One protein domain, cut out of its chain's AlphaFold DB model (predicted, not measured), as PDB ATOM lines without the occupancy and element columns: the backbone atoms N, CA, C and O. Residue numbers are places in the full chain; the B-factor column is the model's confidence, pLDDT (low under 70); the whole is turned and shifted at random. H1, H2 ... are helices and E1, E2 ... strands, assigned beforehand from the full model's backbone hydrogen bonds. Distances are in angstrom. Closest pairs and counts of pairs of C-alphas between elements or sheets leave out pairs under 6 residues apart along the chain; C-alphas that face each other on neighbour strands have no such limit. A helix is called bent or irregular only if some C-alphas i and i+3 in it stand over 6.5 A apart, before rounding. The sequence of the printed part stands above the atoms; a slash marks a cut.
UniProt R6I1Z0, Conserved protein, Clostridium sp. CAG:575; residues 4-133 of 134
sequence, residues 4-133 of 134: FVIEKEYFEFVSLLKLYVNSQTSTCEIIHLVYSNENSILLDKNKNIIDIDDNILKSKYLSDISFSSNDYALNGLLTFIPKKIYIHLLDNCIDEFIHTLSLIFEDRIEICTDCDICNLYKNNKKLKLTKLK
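Overview. This is residues 4 to 133 of the 134 residues of the protein "Conserved protein" of Clostridium sp. CAG:575 (UniProt R6I1Z0). A strongly twisted sheet of four strands forms a wall between helices, with H3 and H4 side by side over one face and H5 slanting off over the other. H1 packs on H4 on the side away from the sheet; residues 4 to 9 of H1 and 126 to 133, at the far end of H5, stick out from the body. The 130 printed residues hold five named helices and four named strands, in the order H1 E1 E2 H2 H3 E3 H4 E4 H5, a mixed class. The sheet runs E2 E1 E3 E4 and is mixed. The whole is compact, with a radius of gyration of the C-alphas of 15.5 A and spans of 43 by 34 by 33 A.

Along the chain. H1, residues 4 to 23, begins at C-alpha 4 (12.832, 26.996, 17.607) and is 28.6 A long. E1, residues 30 to 36, is 19.7 A long, and E2, residues 39 to 44, 17.1 A. H2 is residues 54 to 58. H3, residues 69 to 80, is 16.5 A long and begins at (-6.314, 27.779, 38.139). E3 is residues 84 to 89. H4, residues 96 to 108, is 17.8 A long and irregular: C-alphas 104 and 107 are 9.4 A apart. E4 is residues 109 to 112. H5, residues 116 to 131, is 23.1 A long and ends at (-2.392, 25.066, 60.285).

Arrangement. The sheet is only just strongly twisted, its C-alphas lying up to 4.1 A off the best plane. E1 and E2, a hairpin, are antiparallel at 161 degrees, with N 34 and O 41 2.8 A apart. E1 and E3 are parallel, with N 33 and O 86 2.8 A apart; E3 and E4 are parallel, with N 110 and O 85 2.8 A apart. E3, H4 and E4 make a strand-helix-strand unit, two parallel neighbour strands with a helix between, its crossover right-handed. There are three layers, helices on both faces of the sheet: H3 and H4 on one face at heights of 8.5 and 9.0 A, H5 on the other at 11.0 A. H1 touches H4 with residues 14 to 21 alone, at a shallow tilt of 32 degrees, the same way; the closest C-alphas, of Lys 18 and Ile 104, are 4.6 A apart. H2 is not on the sheet but near H3. Every O i to N i+4 pair is within hydrogen-bond range in H1, H2, H3 and H5; in H4, 7 of 9 are.

Size, cuts and confidence. The farthest C-alphas, of Ser 23 and Lys 133, are 49.2 A apart. The printed part has no cut, and no link is long. The mean pLDDT of the printed part is 85.7; residues 52 to 66 and 125 to 133 are under 70.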
ATOM      1  N   PHE A   4      13.263  25.934  18.518       74.50
ATOM      2  CA  PHE A   4      12.832  26.996  17.607       74.50
ATOM      3  C   PHE A   4      11.370  26.869  17.138       74.50
ATOM      4  O   PHE A   4      10.686  27.872  16.965       74.50
ATOM      5  N   VAL A   5      10.880  25.643  16.915       81.06
ATOM      6  CA  VAL A   5       9.487  25.419  16.488       81.06
ATOM      7  C   VAL A   5       8.529  25.718  17.641       81.06
ATOM      8  O   VAL A   5       7.524  26.383  17.426       81.06
ATOM      9  N   ILE A   6       8.887  25.308  18.860       83.50
ATOM     10  CA  ILE A   6       8.072  25.517  20.066       83.50
ATOM     11  C   ILE A   6       7.956  27.011  20.395       83.50
ATOM     12  O   ILE A   6       6.860  27.506  20.639       83.50
ATOM     13  N   GLU A   7       9.067  27.753  20.349       87.75
ATOM     14  CA  GLU A   7       9.049  29.208  20.560       87.75
ATOM     15  C   GLU A   7       8.172  29.919  19.526       87.75
ATOM     16  O   GLU A   7       7.388  30.805  19.865       87.75
ATOM     17  N   LYS A   8       8.267  29.511  18.257       90.56
ATOM     18  CA  LYS A   8       7.439  30.078  17.193       90.56
ATOM     19  C   LYS A   8       5.946  29.825  17.441       90.56
ATOM     20  O   LYS A   8       5.164  30.768  17.345       90.56
ATOM     21  N   GLU A   9       5.561  28.595  17.779       92.19
ATOM     22  CA  GLU A   9       4.167  28.236  18.090       92.19
ATOM     23  C   GLU A   9       3.628  29.039  19.285       92.19
ATOM     24  O   GLU A   9       2.498  29.529  19.243       92.19
ATOM     25  N   TYR A  10       4.456  29.251  20.312       92.06
ATOM     26  CA  TYR A  10       4.114  30.101  21.455       92.06
ATOM     27  C   TYR A  10       3.812  31.549  21.034       92.06
ATOM     28  O   TYR A  10       2.768  32.098  21.392       92.06
ATOM     29  N   PHE A  11       4.681  32.174  20.233       93.50
ATOM     30  CA  PHE A  11       4.455  33.555  19.791       93.50
ATOM     31  C   PHE A  11       3.262  33.690  18.841       93.50
ATOM     32  O   PHE A  11       2.556  34.702  18.886       93.50
ATOM     33  N   GLU A  12       3.006  32.686  17.999       95.69
ATOM     34  CA  GLU A  12       1.807  32.639  17.159       95.69
ATOM     35  C   GLU A  12       0.539  32.558  18.019       95.69
ATOM     36  O   GLU A  12      -0.391  33.340  17.810       95.69
ATOM     37  N   PHE A  13       0.529  31.703  19.047       93.88
ATOM     38  CA  PHE A  13      -0.569  31.613  20.011       93.88
ATOM     39  C   PHE A  13      -0.839  32.951  20.717       93.88
ATOM     40  O   PHE A  13      -1.970  33.445  20.706       93.88
ATOM     41  N   VAL A  14       0.201  33.586  21.268       95.81
ATOM     42  CA  VAL A  14       0.088  34.898  21.930       95.81
ATOM     43  C   VAL A  14      -0.444  35.959  20.964       95.81
ATOM     44  O   VAL A  14      -1.334  36.735  21.318       95.81
ATOM     45  N   SER A  15       0.052  35.973  19.724       96.75
ATOM     46  CA  SER A  15      -0.368  36.937  18.699       96.75
ATOM     47  C   SER A  15      -1.848  36.794  18.340       96.75
ATOM     48  O   SER A  15      -2.541  37.801  18.178       96.75
ATOM     49  N   LEU A  16      -2.354  35.559  18.253       97.19
ATOM     50  CA  LEU A  16      -3.769  35.287  17.994       97.19
ATOM     51  C   LEU A  16      -4.661  35.784  19.135       97.19
ATOM     52  O   LEU A  16      -5.663  36.453  18.879       97.19
ATOM     53  N   LEU A  17      -4.290  35.509  20.388       96.94
ATOM     54  CA  LEU A  17      -5.062  35.968  21.546       96.94
ATOM     55  C   LEU A  17      -5.043  37.490  21.685       96.94
ATOM     56  O   LEU A  17      -6.080  38.095  21.951       96.94
ATOM     57  N   LYS A  18      -3.896  38.120  21.435       96.31
ATOM     58  CA  LYS A  18      -3.777  39.578  21.392       96.31
ATOM     59  C   LYS A  18      -4.690  40.189  20.326       96.31
ATOM     60  O   LYS A  18      -5.425  41.138  20.603       96.31
ATOM     61  N   LEU A  19      -4.689  39.631  19.112       96.62
ATOM     62  CA  LEU A  19      -5.585  40.074  18.041       96.62
ATOM     63  C   LEU A  19      -7.056  39.919  18.450       96.62
ATOM     64  O   LEU A  19      -7.850  40.836  18.243       96.62
ATOM     65  N   TYR A  20      -7.405  38.794  19.078       95.69
ATOM     66  CA  TYR A  20      -8.741  38.563  19.615       95.69
ATOM     67  C   TYR A  20      -9.129  39.643  20.636       95.69
ATOM     68  O   TYR A  20     -10.106  40.354  20.408       95.69
ATOM     69  N   VAL A  21      -8.335  39.852  21.688       94.88
ATOM     70  CA  VAL A  21      -8.586  40.848  22.751       94.88
ATOM     71  C   VAL A  21      -8.740  42.270  22.201       94.88
ATOM     72  O   VAL A  21      -9.572  43.038  22.698       94.88
ATOM     73  N   ASN A  22      -7.977  42.623  21.164       94.81
ATOM     74  CA  ASN A  22      -8.028  43.944  20.534       94.81
ATOM     75  C   ASN A  22      -9.181  44.105  19.530       94.81
ATOM     76  O   ASN A  22      -9.592  45.229  19.249       94.81
ATOM     77  N   SER A  23      -9.733  43.004  19.014       95.00
ATOM     78  CA  SER A  23     -10.902  43.021  18.121       95.00
ATOM     79  C   SER A  23     -12.243  43.124  18.854       95.00
ATOM     80  O   SER A  23     -13.251  43.480  18.246       95.00
ATOM     81  N   GLN A  24     -12.274  42.787  20.144       92.94
ATOM     82  CA  GLN A  24     -13.498  42.722  20.935       92.94
ATOM     83  C   GLN A  24     -13.715  43.988  21.763       92.94
ATOM     84  O   GLN A  24     -12.783  44.620  22.262       92.94
ATOM     85  N   THR A  25     -14.983  44.322  21.983       90.25
ATOM     86  CA  THR A  25     -15.370  45.350  22.948       90.25
ATOM     87  C   THR A  25     -15.290  44.807  24.366       90.25
ATOM     88  O   THR A  25     -15.760  43.706  24.644       90.25
ATOM     89  N   SER A  26     -14.759  45.613  25.280       89.94
ATOM     90  CA  SER A  26     -14.655  45.238  26.684       89.94
ATOM     91  C   SER A  26     -16.026  45.067  27.342       89.94
ATOM     92  O   SER A  26     -16.882  45.944  27.203       89.94
ATOM     93  N   THR A  27     -16.228  43.978  28.094       88.56
ATOM     94  CA  THR A  27     -17.510  43.705  28.766       88.56
ATOM     95  C   THR A  27     -17.528  44.159  30.226       88.56
ATOM     96  O   THR A  27     -18.579  44.122  30.865       88.56
ATOM     97  N   CYS A  28     -16.388  44.582  30.782       90.38
ATOM     98  CA  CYS A  28     -16.301  45.098  32.147       90.38
ATOM     99  C   CYS A  28     -15.134  46.080  32.333       90.38
ATOM    100  O   CYS A  28     -14.177  46.111  31.566       90.38
ATOM    101  N   GLU A  29     -15.207  46.916  33.366       94.94
ATOM    102  CA  GLU A  29     -14.189  47.945  33.596       94.94
ATOM    103  C   GLU A  29     -12.911  47.378  34.213       94.94
ATOM    104  O   GLU A  29     -11.824  47.616  33.693       94.94
ATOM    105  N   ILE A  30     -13.040  46.653  35.324       97.00
ATOM    106  CA  ILE A  30     -11.912  46.220  36.147       97.00
ATOM    107  C   ILE A  30     -12.107  44.762  36.549       97.00
ATOM    108  O   ILE A  30     -13.177  44.392  37.041       97.00
ATOM    109  N   ILE A  31     -11.042  43.980  36.401       97.56
ATOM    110  CA  ILE A  31     -10.871  42.682  37.056       97.56
ATOM    111  C   ILE A  31      -9.574  42.716  37.865       97.56
ATOM    112  O   ILE A  31      -8.566  43.286  37.443       97.56
ATOM    113  N   HIS A  32      -9.598  42.099  39.040       98.12
ATOM    114  CA  HIS A  32      -8.404  41.856  39.837       98.12
ATOM    115  C   HIS A  32      -7.999  40.387  39.716       98.12
ATOM    116  O   HIS A  32      -8.819  39.504  39.945       98.12
ATOM    117  N   LEU A  33      -6.733  40.129  39.407       97.44
ATOM    118  CA  LEU A  33      -6.121  38.806  39.450       97.44
ATOM    119  C   LEU A  33      -5.238  38.723  40.694       97.44
ATOM    120  O   LEU A  33      -4.217  39.396  40.772       97.44
ATOM    121  N   VAL A  34      -5.614  37.908  41.674       96.75
ATOM    122  CA  VAL A  34      -4.756  37.593  42.824       96.75
ATOM    123  C   VAL A  34      -3.921  36.369  42.484       96.75
ATOM    124  O   VAL A  34      -4.494  35.325  42.177       96.75
ATOM    125  N   TYR A  35      -2.592  36.492  42.537       95.62
ATOM    126  CA  TYR A  35      -1.683  35.470  42.019       95.62
ATOM    127  C   TYR A  35      -0.565  35.076  42.988       95.62
ATOM    128  O   TYR A  35       0.093  35.931  43.591       95.62
ATOM    129  N   SER A  36      -0.353  33.764  43.136       92.25
ATOM    130  CA  SER A  36       0.658  33.191  44.028       92.25
ATOM    131  C   SER A  36       0.930  31.711  43.735       92.25
ATOM    132  O   SER A  36       0.021  30.897  43.875       92.25
ATOM    133  N   ASN A  37       2.177  31.335  43.423       85.81
ATOM    134  CA  ASN A  37       2.596  29.943  43.168       85.81
ATOM    135  C   ASN A  37       1.598  29.154  42.291       85.81
ATOM    136  O   ASN A  37       1.006  28.192  42.781       85.81
ATOM    137  N   GLU A  38       1.341  29.603  41.058       82.19
ATOM    138  CA  GLU A  38       0.386  28.975  40.115       82.19
ATOM    139  C   GLU A  38      -1.074  28.903  40.594       82.19
ATOM    140  O   GLU A  38      -1.912  28.262  39.959       82.19
ATOM    141  N   ASN A  39      -1.404  29.565  41.706       88.44
ATOM    142  CA  ASN A  39      -2.772  29.757  42.156       88.44
ATOM    143  C   ASN A  39      -3.233  31.152  41.756       88.44
ATOM    144  O   ASN A  39      -2.660  32.157  42.191       88.44
ATOM    145  N   SER A  40      -4.299  31.203  40.970       91.56
ATOM    146  CA  SER A  40      -4.950  32.426  40.530       91.56
ATOM    147  C   SER A  40      -6.402  32.480  40.994       91.56
ATOM    148  O   SER A  40      -7.118  31.481  41.037       91.56
ATOM    149  N   ILE A  41      -6.831  33.680  41.380       92.81
ATOM    150  CA  ILE A  41      -8.211  33.988  41.758       92.81
ATOM    151  C   ILE A  41      -8.600  35.280  41.052       92.81
ATOM    152  O   ILE A  41      -7.883  36.278  41.158       92.81
ATOM    153  N   LEU A  42      -9.742  35.278  40.369       94.94
ATOM    154  CA  LEU A  42     -10.311  36.484  39.780       94.94
ATOM    155  C   LEU A  42     -11.335  37.118  40.717       94.94
ATOM    156  O   LEU A  42     -12.191  36.430  41.276       94.94
ATOM    157  N   LEU A  43     -11.266  38.440  40.842       95.62
ATOM    158  CA  LEU A  43     -12.260  39.251  41.531       95.62
ATOM    159  C   LEU A  43     -12.834  40.302  40.582       95.62
ATOM    160  O   LEU A  43     -12.114  40.871  39.757       95.62
ATOM    161  N   ASP A  44     -14.120  40.595  40.743       94.31
ATOM    162  CA  ASP A  44     -14.767  41.712  40.062       94.31
ATOM    163  C   ASP A  44     -14.332  43.062  40.664       94.31
ATOM    164  O   ASP A  44     -13.619  43.137  41.672       94.31
ATOM    165  N   LYS A  45     -14.806  44.165  40.077       94.19
ATOM    166  CA  LYS A  45     -14.559  45.528  40.581       94.19
ATOM    167  C   LYS A  45     -15.013  45.765  42.031       94.19
ATOM    168  O   LYS A  45     -14.527  46.684  42.684       94.19
ATOM    169  N   ASN A  46     -15.959  44.967  42.521       94.06
ATOM    170  CA  ASN A  46     -16.497  45.038  43.877       94.06
ATOM    171  C   ASN A  46     -15.758  44.090  44.837       94.06
ATOM    172  O   ASN A  46     -16.138  43.996  46.003       94.06
ATOM    173  N   LYS A  47     -14.682  43.436  44.371       92.81
ATOM    174  CA  LYS A  47     -13.860  42.467  45.109       92.81
ATOM    175  C   LYS A  47     -14.596  41.160  45.430       92.81
ATOM    176  O   LYS A  47     -14.154  40.416  46.306       92.81
ATOM    177  N   ASN A  48     -15.685  40.859  44.723       92.62
ATOM    178  CA  ASN A  48     -16.347  39.560  44.804       92.62
ATOM    179  C   ASN A  48     -15.599  38.547  43.942       92.62
ATOM    180  O   ASN A  48     -15.136  38.885  42.854       92.62
ATOM    181  N   ILE A  49     -15.507  37.302  44.413       91.12
ATOM    182  CA  ILE A  49     -14.909  36.211  43.641       91.12
ATOM    183  C   ILE A  49     -15.751  35.970  42.388       91.12
ATOM    184  O   ILE A  49     -16.969  35.815  42.473       91.12
ATOM    185  N   ILE A  50     -15.085  35.935  41.238       88.38
ATOM    186  CA  ILE A  50     -15.688  35.517  39.977       88.38
ATOM    187  C   ILE A  50     -15.555  33.999  39.912       88.38
ATOM    188  O   ILE A  50     -14.471  33.479  39.651       88.38
ATOM    189  N   ASP A  51     -16.656  33.304  40.178       73.81
ATOM    190  CA  ASP A  51     -16.740  31.865  39.962       73.81
ATOM    191  C   ASP A  51     -17.025  31.633  38.477       73.81
ATOM    192  O   ASP A  51     -18.108  31.957  37.976       73.81
ATOM    193  N   ILE A  52     -16.016  31.189  37.729       64.94
ATOM    194  CA  ILE A  52     -16.202  30.883  36.313       64.94
ATOM    195  C   ILE A  52     -16.813  29.493  36.266       64.94
ATOM    196  O   ILE A  52     -16.103  28.493  36.257       64.94
ATOM    197  N   ASP A  53     -18.143  29.475  36.300       57.34
ATOM    198  CA  ASP A  53     -18.957  28.273  36.390       57.34
ATOM    199  C   ASP A  53     -18.460  27.204  35.400       57.34
ATOM    200  O   ASP A  53     -18.438  27.407  34.178       57.34
ATOM    201  N   ASP A  54     -18.048  26.063  35.952       52.03
ATOM    202  CA  ASP A  54     -17.445  24.919  35.261       52.03
ATOM    203  C   ASP A  54     -18.252  24.499  34.019       52.03
ATOM    204  O   ASP A  54     -17.705  24.005  33.032       52.03
ATOM    205  N   ASN A  55     -19.570  24.712  34.055       49.91
ATOM    206  CA  ASN A  55     -20.485  24.365  32.977       49.91
ATOM    207  C   ASN A  55     -20.359  25.276  31.749       49.91
ATOM    208  O   ASN A  55     -20.503  24.776  30.637       49.91
ATOM    209  N   ILE A  56     -20.052  26.568  31.905       51.56
ATOM    210  CA  ILE A  56     -19.914  27.506  30.771       51.56
ATOM    211  C   ILE A  56     -18.597  27.249  30.022       51.56
ATOM    212  O   ILE A  56     -18.538  27.375  28.797       51.56
ATOM    213  N   LEU A  57     -17.550  26.849  30.752       51.09
ATOM    214  CA  LEU A  57     -16.250  26.467  30.195       51.09
ATOM    215  C   LEU A  57     -16.282  25.086  29.527       51.09
ATOM    216  O   LEU A  57     -15.846  24.950  28.381       51.09
ATOM    217  N   LYS A  58     -16.864  24.079  30.194       49.56
ATOM    218  CA  LYS A  58     -17.021  22.722  29.636       49.56
ATOM    219  C   LYS A  58     -17.948  22.699  28.422       49.56
ATOM    220  O   LYS A  58     -17.669  21.975  27.470       49.56
ATOM    221  N   SER A  59     -19.019  23.502  28.409       48.94
ATOM    222  CA  SER A  59     -20.007  23.469  27.319       48.94
ATOM    223  C   SER A  59     -19.523  24.094  26.018       48.94
ATOM    224  O   SER A  59     -20.196  23.946  24.998       48.94
ATOM    225  N   LYS A  60     -18.423  24.853  26.040       50.06
ATOM    226  CA  LYS A  60     -17.991  25.599  24.859       50.06
ATOM    227  C   LYS A  60     -16.955  24.855  24.026       50.06
ATOM    228  O   LYS A  60     -17.041  24.966  22.808       50.06
ATOM    229  N   TYR A  61     -16.050  24.073  24.632       50.75
ATOM    230  CA  TYR A  61     -14.998  23.406  23.852       50.75
ATOM    231  C   TYR A  61     -14.522  22.024  24.346       50.75
ATOM    232  O   TYR A  61     -14.177  21.219  23.486       50.75
ATOM    233  N   LEU A  62     -14.432  21.708  25.651       52.00
ATOM    234  CA  LEU A  62     -13.628  20.550  26.111       52.00
ATOM    235  C   LEU A  62     -14.150  19.956  27.445       52.00
ATOM    236  O   LEU A  62     -13.937  20.543  28.502       52.00
ATOM    237  N   SER A  63     -14.816  18.792  27.417       50.97
ATOM    238  CA  SER A  63     -15.351  18.107  28.618       50.97
ATOM    239  C   SER A  63     -14.335  17.242  29.378       50.97
ATOM    240  O   SER A  63     -14.569  16.933  30.544       50.97
ATOM    241  N   ASP A  64     -13.213  16.879  28.746       51.62
ATOM    242  CA  ASP A  64     -12.283  15.849  29.249       51.62
ATOM    243  C   ASP A  64     -10.962  16.421  29.804       51.62
ATOM    244  O   ASP A  64     -10.021  15.680  30.083       51.62
ATOM    245  N   ILE A  65     -10.869  17.745  29.968       58.72
ATOM    246  CA  ILE A  65      -9.654  18.434  30.420       58.72
ATOM    247  C   ILE A  65      -9.874  18.998  31.825       58.72
ATOM    248  O   ILE A  65     -10.801  19.772  32.059       58.72
ATOM    249  N   SER A  66      -8.999  18.628  32.764       64.56
ATOM    250  CA  SER A  66      -8.887  19.312  34.054       64.56
ATOM    251  C   SER A  66      -8.118  20.618  33.862       64.56
ATOM    252  O   SER A  66      -6.925  20.585  33.562       64.56
ATOM    253  N   PHE A  67      -8.786  21.753  34.037       70.50
ATOM    254  CA  PHE A  67      -8.147  23.062  33.948       70.50
ATOM    255  C   PHE A  67      -7.371  23.393  35.228       70.50
ATOM    256  O   PHE A  67      -7.831  23.129  36.343       70.50
ATOM    257  N   SER A  68      -6.184  23.980  35.070       85.19
ATOM    258  CA  SER A  68      -5.451  24.605  36.171       85.19
ATOM    259  C   SER A  68      -6.104  25.933  36.554       85.19
ATOM    260  O   SER A  68      -6.852  26.522  35.770       85.19
ATOM    261  N   SER A  69      -5.793  26.464  37.741       86.19
ATOM    262  CA  SER A  69      -6.314  27.779  38.139       86.19
ATOM    263  C   SER A  69      -5.950  28.874  37.122       86.19
ATOM    264  O   SER A  69      -6.788  29.712  36.790       86.19
ATOM    265  N   ASN A  70      -4.745  28.807  36.543       90.75
ATOM    266  CA  ASN A  70      -4.261  29.744  35.532       90.75
ATOM    267  C   ASN A  70      -5.060  29.665  34.229       90.75
ATOM    268  O   ASN A  70      -5.338  30.704  33.627       90.75
ATOM    269  N   ASP A  71      -5.498  28.469  33.833       87.00
ATOM    270  CA  ASP A  71      -6.375  28.307  32.672       87.00
ATOM    271  C   ASP A  71      -7.743  28.945  32.925       87.00
ATOM    272  O   ASP A  71      -8.279  29.629  32.052       87.00
ATOM    273  N   TYR A  72      -8.298  28.778  34.131       85.94
ATOM    274  CA  TYR A  72      -9.528  29.469  34.523       85.94
ATOM    275  C   TYR A  72      -9.334  30.985  34.487       85.94
ATOM    276  O   TYR A  72     -10.143  31.694  33.890       85.94
ATOM    277  N   ALA A  73      -8.243  31.496  35.060       92.25
ATOM    278  CA  ALA A  73      -7.960  32.924  35.063       92.25
ATOM    279  C   ALA A  73      -7.816  33.493  33.642       92.25
ATOM    280  O   ALA A  73      -8.458  34.497  33.328       92.25
ATOM    281  N   LEU A  74      -7.045  32.843  32.763       93.50
ATOM    282  CA  LEU A  74      -6.910  33.261  31.367       93.50
ATOM    283  C   LEU A  74      -8.267  33.248  30.655       93.50
ATOM    284  O   LEU A  74      -8.643  34.243  30.038       93.50
ATOM    285  N   ASN A  75      -9.036  32.165  30.783       89.25
ATOM    286  CA  ASN A  75     -10.348  32.062  30.151       89.25
ATOM    287  C   ASN A  75     -11.349  33.102  30.668       89.25
ATOM    288  O   ASN A  75     -12.128  33.650  29.887       89.25
ATOM    289  N   GLY A  76     -11.327  33.408  31.966       90.19
ATOM    290  CA  GLY A  76     -12.135  34.478  32.543       90.19
ATOM    291  C   GLY A  76     -11.774  35.829  31.936       90.19
ATOM    292  O   GLY A  76     -12.646  36.546  31.449       90.19
ATOM    293  N   LEU A  77     -10.481  36.152  31.872       94.44
ATOM    294  CA  LEU A  77     -10.009  37.393  31.257       94.44
ATOM    295  C   LEU A  77     -10.361  37.474  29.762       94.44
ATOM    296  O   LEU A  77     -10.755  38.542  29.298       94.44
ATOM    297  N   LEU A  78     -10.294  36.362  29.024       93.69
ATOM    298  CA  LEU A  78     -10.723  36.283  27.619       93.69
ATOM    299  C   LEU A  78     -12.248  36.365  27.449       93.69
ATOM    300  O   LEU A  78     -12.717  36.832  26.418       93.69
ATOM    301  N   THR A  79     -13.024  35.942  28.448       89.19
ATOM    302  CA  THR A  79     -14.492  36.045  28.439       89.19
ATOM    303  C   THR A  79     -14.947  37.478  28.698       89.19
ATOM    304  O   THR A  79     -15.858  37.965  28.031       89.19
ATOM    305  N   PHE A  80     -14.325  38.157  29.664       90.25
ATOM    306  CA  PHE A  80     -14.756  39.486  30.102       90.25
ATOM    307  C   PHE A  80     -14.028  40.645  29.412       90.25
ATOM    308  O   PHE A  80     -14.521  41.776  29.396       90.25
ATOM    309  N   ILE A  81     -12.833  40.387  28.878       93.94
ATOM    310  CA  ILE A  81     -11.993  41.346  28.148       93.94
ATOM    311  C   ILE A  81     -11.963  42.698  28.886       93.94
ATOM    312  O   ILE A  81     -12.407  43.715  28.351       93.94
ATOM    313  N   PRO A  82     -11.548  42.733  30.164       95.75
ATOM    314  CA  PRO A  82     -11.643  43.933  30.993       95.75
ATOM    315  C   PRO A  82     -10.868  45.108  30.387       95.75
ATOM    316  O   PRO A  82      -9.871  44.912  29.685       95.75
ATOM    317  N   LYS A  83     -11.306  46.341  30.671       97.00
ATOM    318  CA  LYS A  83     -10.543  47.548  30.300       97.00
ATOM    319  C   LYS A  83      -9.242  47.650  31.092       97.00
ATOM    320  O   LYS A  83      -8.255  48.142  30.558       97.00
ATOM    321  N   LYS A  84      -9.249  47.198  32.350       98.12
ATOM    322  CA  LYS A  84      -8.082  47.192  33.235       98.12
ATOM    323  C   LYS A  84      -8.008  45.918  34.074       98.12
ATOM    324  O   LYS A  84      -9.013  45.453  34.612       98.12
ATOM    325  N   ILE A  85      -6.802  45.385  34.213       98.50
ATOM    326  CA  ILE A  85      -6.469  44.195  34.989       98.50
ATOM    327  C   ILE A  85      -5.441  44.599  36.037       98.50
ATOM    328  O   ILE A  85      -4.323  44.973  35.696       98.50
ATOM    329  N   TYR A  86      -5.793  44.485  37.314       98.38
ATOM    330  CA  TYR A  86      -4.805  44.609  38.387       98.38
ATOM    331  C   TYR A  86      -4.315  43.224  38.783       98.38
ATOM    332  O   TYR A  86      -5.097  42.423  39.299       98.38
ATOM    333  N   ILE A  87      -3.033  42.952  38.570       98.19
ATOM    334  CA  ILE A  87      -2.404  41.693  38.964       98.19
ATOM    335  C   ILE A  87      -1.732  41.892  40.321       98.19
ATOM    336  O   ILE A  87      -0.705  42.555  40.431       98.19
ATOM    337  N   HIS A  88      -2.313  41.296  41.357       97.75
ATOM    338  CA  HIS A  88      -1.814  41.304  42.728       97.75
ATOM    339  C   HIS A  88      -0.846  40.139  42.942       97.75
ATOM    340  O   HIS A  88      -1.271  39.015  43.224       97.75
ATOM    341  N   LEU A  89       0.457  40.398  42.816       96.19
ATOM    342  CA  LEU A  89       1.510  39.393  42.994       96.19
ATOM    343  C   LEU A  89       1.834  39.224  44.480       96.19
ATOM    344  O   LEU A  89       2.495  40.066  45.092       96.19
ATOM    345  N   LEU A  90       1.394  38.118  45.082       94.00
ATOM    346  CA  LEU A  90       1.581  37.912  46.522       94.00
ATOM    347  C   LEU A  90       3.016  37.523  46.890       94.00
ATOM    348  O   LEU A  90       3.460  37.820  47.997       94.00
ATOM    349  N   ASP A  91       3.739  36.886  45.976       90.06
ATOM    350  CA  ASP A  91       5.125  36.454  46.190       90.06
ATOM    351  C   ASP A  91       6.139  37.372  45.479       90.06
ATOM    352  O   ASP A  91       7.323  37.055  45.423       90.06
ATOM    353  N   ASN A  92       5.682  38.513  44.939       88.94
ATOM    354  CA  ASN A  92       6.483  39.476  44.167       88.94
ATOM    355  C   ASN A  92       7.289  38.830  43.014       88.94
ATOM    356  O   ASN A  92       8.356  39.322  42.650       88.94
ATOM    357  N   CYS A  93       6.783  37.732  42.449       89.31
ATOM    358  CA  CYS A  93       7.417  36.988  41.367       89.31
ATOM    359  C   CYS A  93       6.576  37.097  40.091       89.31
ATOM    360  O   CYS A  93       5.354  36.955  40.144       89.31
ATOM    361  N   ILE A  94       7.242  37.341  38.962       92.94
ATOM    362  CA  ILE A  94       6.658  37.281  37.622       92.94
ATOM    363  C   ILE A  94       7.194  36.009  36.976       92.94
ATOM    364  O   ILE A  94       8.394  35.904  36.725       92.94
ATOM    365  N   ASP A  95       6.310  35.052  36.733       94.19
ATOM    366  CA  ASP A  95       6.617  33.822  36.013       94.19
ATOM    367  C   ASP A  95       6.072  33.868  34.577       94.19
ATOM    368  O   ASP A  95       5.589  34.899  34.097       94.19
ATOM    369  N   GLU A  96       6.169  32.738  33.879       93.38
ATOM    370  CA  GLU A  96       5.735  32.591  32.492       93.38
ATOM    371  C   GLU A  96       4.249  32.920  32.294       93.38
ATOM    372  O   GLU A  96       3.883  33.524  31.283       93.38
ATOM    373  N   PHE A  97       3.390  32.596  33.264       94.69
ATOM    374  CA  PHE A  97       1.964  32.887  33.161       94.69
ATOM    375  C   PHE A  97       1.706  34.396  33.191       94.69
ATOM    376  O   PHE A  97       1.042  34.936  32.304       94.69
ATOM    377  N   ILE A  98       2.292  35.105  34.159       96.69
ATOM    378  CA  ILE A  98       2.154  36.565  34.260       96.69
ATOM    379  C   ILE A  98       2.800  37.270  33.065       96.69
ATOM    380  O   ILE A  98       2.251  38.254  32.553       96.69
ATOM    381  N   HIS A  99       3.931  36.755  32.578       96.06
ATOM    382  CA  HIS A  99       4.556  37.253  31.357       96.06
ATOM    383  C   HIS A  99       3.622  37.102  30.148       96.06
ATOM    384  O   HIS A  99       3.377  38.072  29.434       96.06
ATOM    385  N   THR A 100       3.020  35.925  29.976       96.69
ATOM    386  CA  THR A 100       2.075  35.640  28.889       96.69
ATOM    387  C   THR A 100       0.854  36.559  28.943       96.69
ATOM    388  O   THR A 100       0.479  37.142  27.926       96.69
ATOM    389  N   LEU A 101       0.268  36.777  30.128       97.75
ATOM    390  CA  LEU A 101      -0.824  37.744  30.292       97.75
ATOM    391  C   LEU A 101      -0.399  39.157  29.878       97.75
ATOM    392  O   LEU A 101      -1.148  39.837  29.178       97.75
ATOM    393  N   SER A 102       0.811  39.574  30.261       97.19
ATOM    394  CA  SER A 102       1.370  40.886  29.904       97.19
ATOM    395  C   SER A 102       1.513  41.064  28.392       97.19
ATOM    396  O   SER A 102       1.251  42.147  27.877       97.19
ATOM    397  N   LEU A 103       1.866  40.002  27.660       97.50
ATOM    398  CA  LEU A 103       1.941  40.036  26.196       97.50
ATOM    399  C   LEU A 103       0.559  40.097  25.523       97.50
ATOM    400  O   LEU A 103       0.418  40.739  24.483       97.50
ATOM    401  N   ILE A 104      -0.449  39.427  26.094       97.75
ATOM    402  CA  ILE A 104      -1.805  39.342  25.521       97.75
ATOM    403  C   ILE A 104      -2.614  40.620  25.778       97.75
ATOM    404  O   ILE A 104      -3.295  41.101  24.874       97.75
ATOM    405  N   PHE A 105      -2.576  41.140  27.008       97.12
ATOM    406  CA  PHE A 105      -3.429  42.250  27.457       97.12
ATOM    407  C   PHE A 105      -2.714  43.604  27.505       97.12
ATOM    408  O   PHE A 105      -3.370  44.615  27.739       97.12
ATOM    409  N   GLU A 106      -1.401  43.624  27.267       96.12
ATOM    410  CA  GLU A 106      -0.597  44.829  27.049       96.12
ATOM    411  C   GLU A 106      -0.837  45.937  28.095       96.12
ATOM    412  O   GLU A 106      -0.622  45.745  29.292       96.12
ATOM    413  N   ASP A 107      -1.288  47.107  27.644       95.88
ATOM    414  CA  ASP A 107      -1.504  48.331  28.411       95.88
ATOM    415  C   ASP A 107      -2.657  48.235  29.417       95.88
ATOM    416  O   ASP A 107      -2.825  49.114  30.265       95.88
ATOM    417  N   ARG A 108      -3.439  47.154  29.368       97.31
ATOM    418  CA  ARG A 108      -4.532  46.920  30.313       97.31
ATOM    419  C   ARG A 108      -4.038  46.387  31.655       97.31
ATOM    420  O   ARG A 108      -4.821  46.395  32.603       97.31
ATOM    421  N   ILE A 109      -2.794  45.913  31.760       98.12
ATOM    422  CA  ILE A 109      -2.253  45.316  32.989       98.12
ATOM    423  C   ILE A 109      -1.554  46.349  33.873       98.12
ATOM    424  O   ILE A 109      -0.695  47.107  33.435       98.12
ATOM    425  N   GLU A 110      -1.865  46.295  35.167       98.12
ATOM    426  CA  GLU A 110      -1.129  46.980  36.223       98.12
ATOM    427  C   GLU A 110      -0.723  45.984  37.314       98.12
ATOM    428  O   GLU A 110      -1.561  45.297  37.901       98.12
ATOM    429  N   ILE A 111       0.578  45.905  37.593       97.75
ATOM    430  CA  ILE A 111       1.115  45.040  38.645       97.75
ATOM    431  C   ILE A 111       1.004  45.745  39.999       97.75
ATOM    432  O   ILE A 111       1.467  46.870  40.168       97.75
ATOM    433  N   CYS A 112       0.443  45.051  40.986       97.25
ATOM    434  CA  CYS A 112       0.327  45.492  42.369       97.25
ATOM    435  C   CYS A 112       0.951  44.455  43.313       97.25
ATOM    436  O   CYS A 112       0.812  43.249  43.112       97.25
ATOM    437  N   THR A 113       1.630  44.908  44.367       95.69
ATOM    438  CA  THR A 113       2.312  44.021  45.329       95.69
ATOM    439  C   THR A 113       1.973  44.314  46.793       95.69
ATOM    440  O   THR A 113       2.248  43.468  47.651       95.69
ATOM    441  N   ASP A 114       1.320  45.440  47.115       95.50
ATOM    442  CA  ASP A 114       1.201  45.911  48.508       95.50
ATOM    443  C   ASP A 114      -0.131  46.582  48.918       95.50
ATOM    444  O   ASP A 114      -0.218  47.136  50.013       95.50
ATOM    445  N   CYS A 115      -1.201  46.481  48.124       95.56
ATOM    446  CA  CYS A 115      -2.498  47.053  48.504       95.56
ATOM    447  C   CYS A 115      -3.274  46.211  49.542       95.56
ATOM    448  O   CYS A 115      -2.873  45.107  49.921       95.56
ATOM    449  N   ASP A 116      -4.452  46.693  49.955       94.75
ATOM    450  CA  ASP A 116      -5.349  45.984  50.881       94.75
ATOM    451  C   ASP A 116      -5.688  44.555  50.428       94.75
ATOM    452  O   ASP A 116      -5.755  43.646  51.257       94.75
ATOM    453  N   ILE A 117      -5.854  44.330  49.117       94.38
ATOM    454  CA  ILE A 117      -6.096  42.991  48.556       94.38
ATOM    455  C   ILE A 117      -4.852  42.120  48.771       94.38
ATOM    456  O   ILE A 117      -4.953  41.039  49.353       94.38
ATOM    457  N   CYS A 118      -3.666  42.602  48.391       95.00
ATOM    458  CA  CYS A 118      -2.408  41.884  48.609       95.00
ATOM    459  C   CYS A 118      -2.233  41.493  50.083       95.00
ATOM    460  O   CYS A 118      -1.932  40.337  50.392       95.00
ATOM    461  N   ASN A 119      -2.465  42.435  50.998       92.75
ATOM    462  CA  ASN A 119      -2.294  42.231  52.435       92.75
ATOM    463  C   ASN A 119      -3.294  41.212  52.996       92.75
ATOM    464  O   ASN A 119      -2.900  40.302  53.734       92.75
ATOM    465  N   LEU A 120      -4.567  41.302  52.599       92.38
ATOM    466  CA  LEU A 120      -5.607  40.353  52.993       92.38
ATOM    467  C   LEU A 120      -5.237  38.917  52.588       92.38
ATOM    468  O   LEU A 120      -5.261  38.001  53.415       92.38
ATOM    469  N   TYR A 121      -4.855  38.707  51.327       90.50
ATOM    470  CA  TYR A 121      -4.569  37.368  50.811       90.50
ATOM    471  C   TYR A 121      -3.219  36.814  51.294       90.50
ATOM    472  O   TYR A 121      -3.131  35.621  51.601       90.50
ATOM    473  N   LYS A 122      -2.196  37.660  51.487       89.12
ATOM    474  CA  LYS A 122      -0.929  37.274  52.145       89.12
ATOM    475  C   LYS A 122      -1.168  36.749  53.563       89.12
ATOM    476  O   LYS A 122      -0.612  35.715  53.942       89.12
ATOM    477  N   ASN A 123      -2.016  37.422  54.342       83.25
ATOM    478  CA  ASN A 123      -2.326  37.016  55.717       83.25
ATOM    479  C   ASN A 123      -3.099  35.691  55.767       83.25
ATOM    480  O   ASN A 123      -2.760  34.807  56.555       83.25
ATOM    481  N   ASN A 124      -4.068  35.503  54.868       76.38
ATOM    482  CA  ASN A 124      -4.799  34.238  54.749       76.38
ATOM    483  C   ASN A 124      -3.895  33.067  54.319       76.38
ATOM    484  O   ASN A 124      -4.029  31.964  54.855       76.38
ATOM    485  N   LYS A 125      -2.933  33.296  53.411       68.56
ATOM    486  CA  LYS A 125      -1.919  32.297  53.025       68.56
ATOM    487  C   LYS A 125      -1.088  31.869  54.239       68.56
ATOM    488  O   LYS A 125      -0.978  30.672  54.507       68.56
ATOM    489  N   LYS A 126      -0.584  32.829  55.027       62.59
ATOM    490  CA  LYS A 126       0.160  32.551  56.273       62.59
ATOM    491  C   LYS A 126      -0.663  31.721  57.262       62.59
ATOM    492  O   LYS A 126      -0.146  30.742  57.789       62.59
ATOM    493  N   LEU A 127      -1.942  32.055  57.451       59.84
ATOM    494  CA  LEU A 127      -2.828  31.339  58.376       59.84
ATOM    495  C   LEU A 127      -3.077  29.876  57.955       59.84
ATOM    496  O   LEU A 127      -3.187  28.994  58.808       59.84
ATOM    497  N   LYS A 128      -3.138  29.592  56.646       60.31
ATOM    498  CA  LYS A 128      -3.224  28.216  56.120       60.31
ATOM    499  C   LYS A 128      -1.914  27.445  56.323       60.31
ATOM    500  O   LYS A 128      -1.950  26.313  56.792       60.31
ATOM    501  N   LEU A 129      -0.764  28.069  56.053       59.81
ATOM    502  CA  LEU A 129       0.566  27.474  56.271       59.81
ATOM    503  C   LEU A 129       0.832  27.124  57.743       59.81
ATOM    504  O   LEU A 129       1.456  26.105  58.023       59.81
ATOM    505  N   THR A 130       0.344  27.931  58.689       54.81
ATOM    506  CA  THR A 130       0.490  27.642  60.126       54.81
ATOM    507  C   THR A 130      -0.367  26.470  60.599       54.81
ATOM    508  O   THR A 130       0.019  25.795  61.546       54.81
ATOM    509  N   LYS A 131      -1.502  26.192  59.940       53.78
ATOM    510  CA  LYS A 131      -2.392  25.066  60.285       53.78
ATOM    511  C   LYS A 131      -1.913  23.714  59.748       53.78
ATOM    512  O   LYS A 131      -2.349  22.693  60.250       53.78
ATOM    513  N   LEU A 132      -1.026  23.703  58.751       50.09
ATOM    514  CA  LEU A 132      -0.450  22.486  58.157       50.09
ATOM    515  C   LEU A 132       0.814  21.985  58.887       50.09
ATOM    516  O   LEU A 132       1.385  20.977  58.489       50.09
ATOM    517  N   LYS A 133       1.285  22.707  59.914       47.84
ATOM    518  CA  LYS A 133       2.493  22.380  60.696       47.84
ATOM    519  C   LYS A 133       2.192  21.895  62.127       47.84
ATOM    520  O   LYS A 133       3.099  21.916  62.956       47.84
TER     521      LYS A 133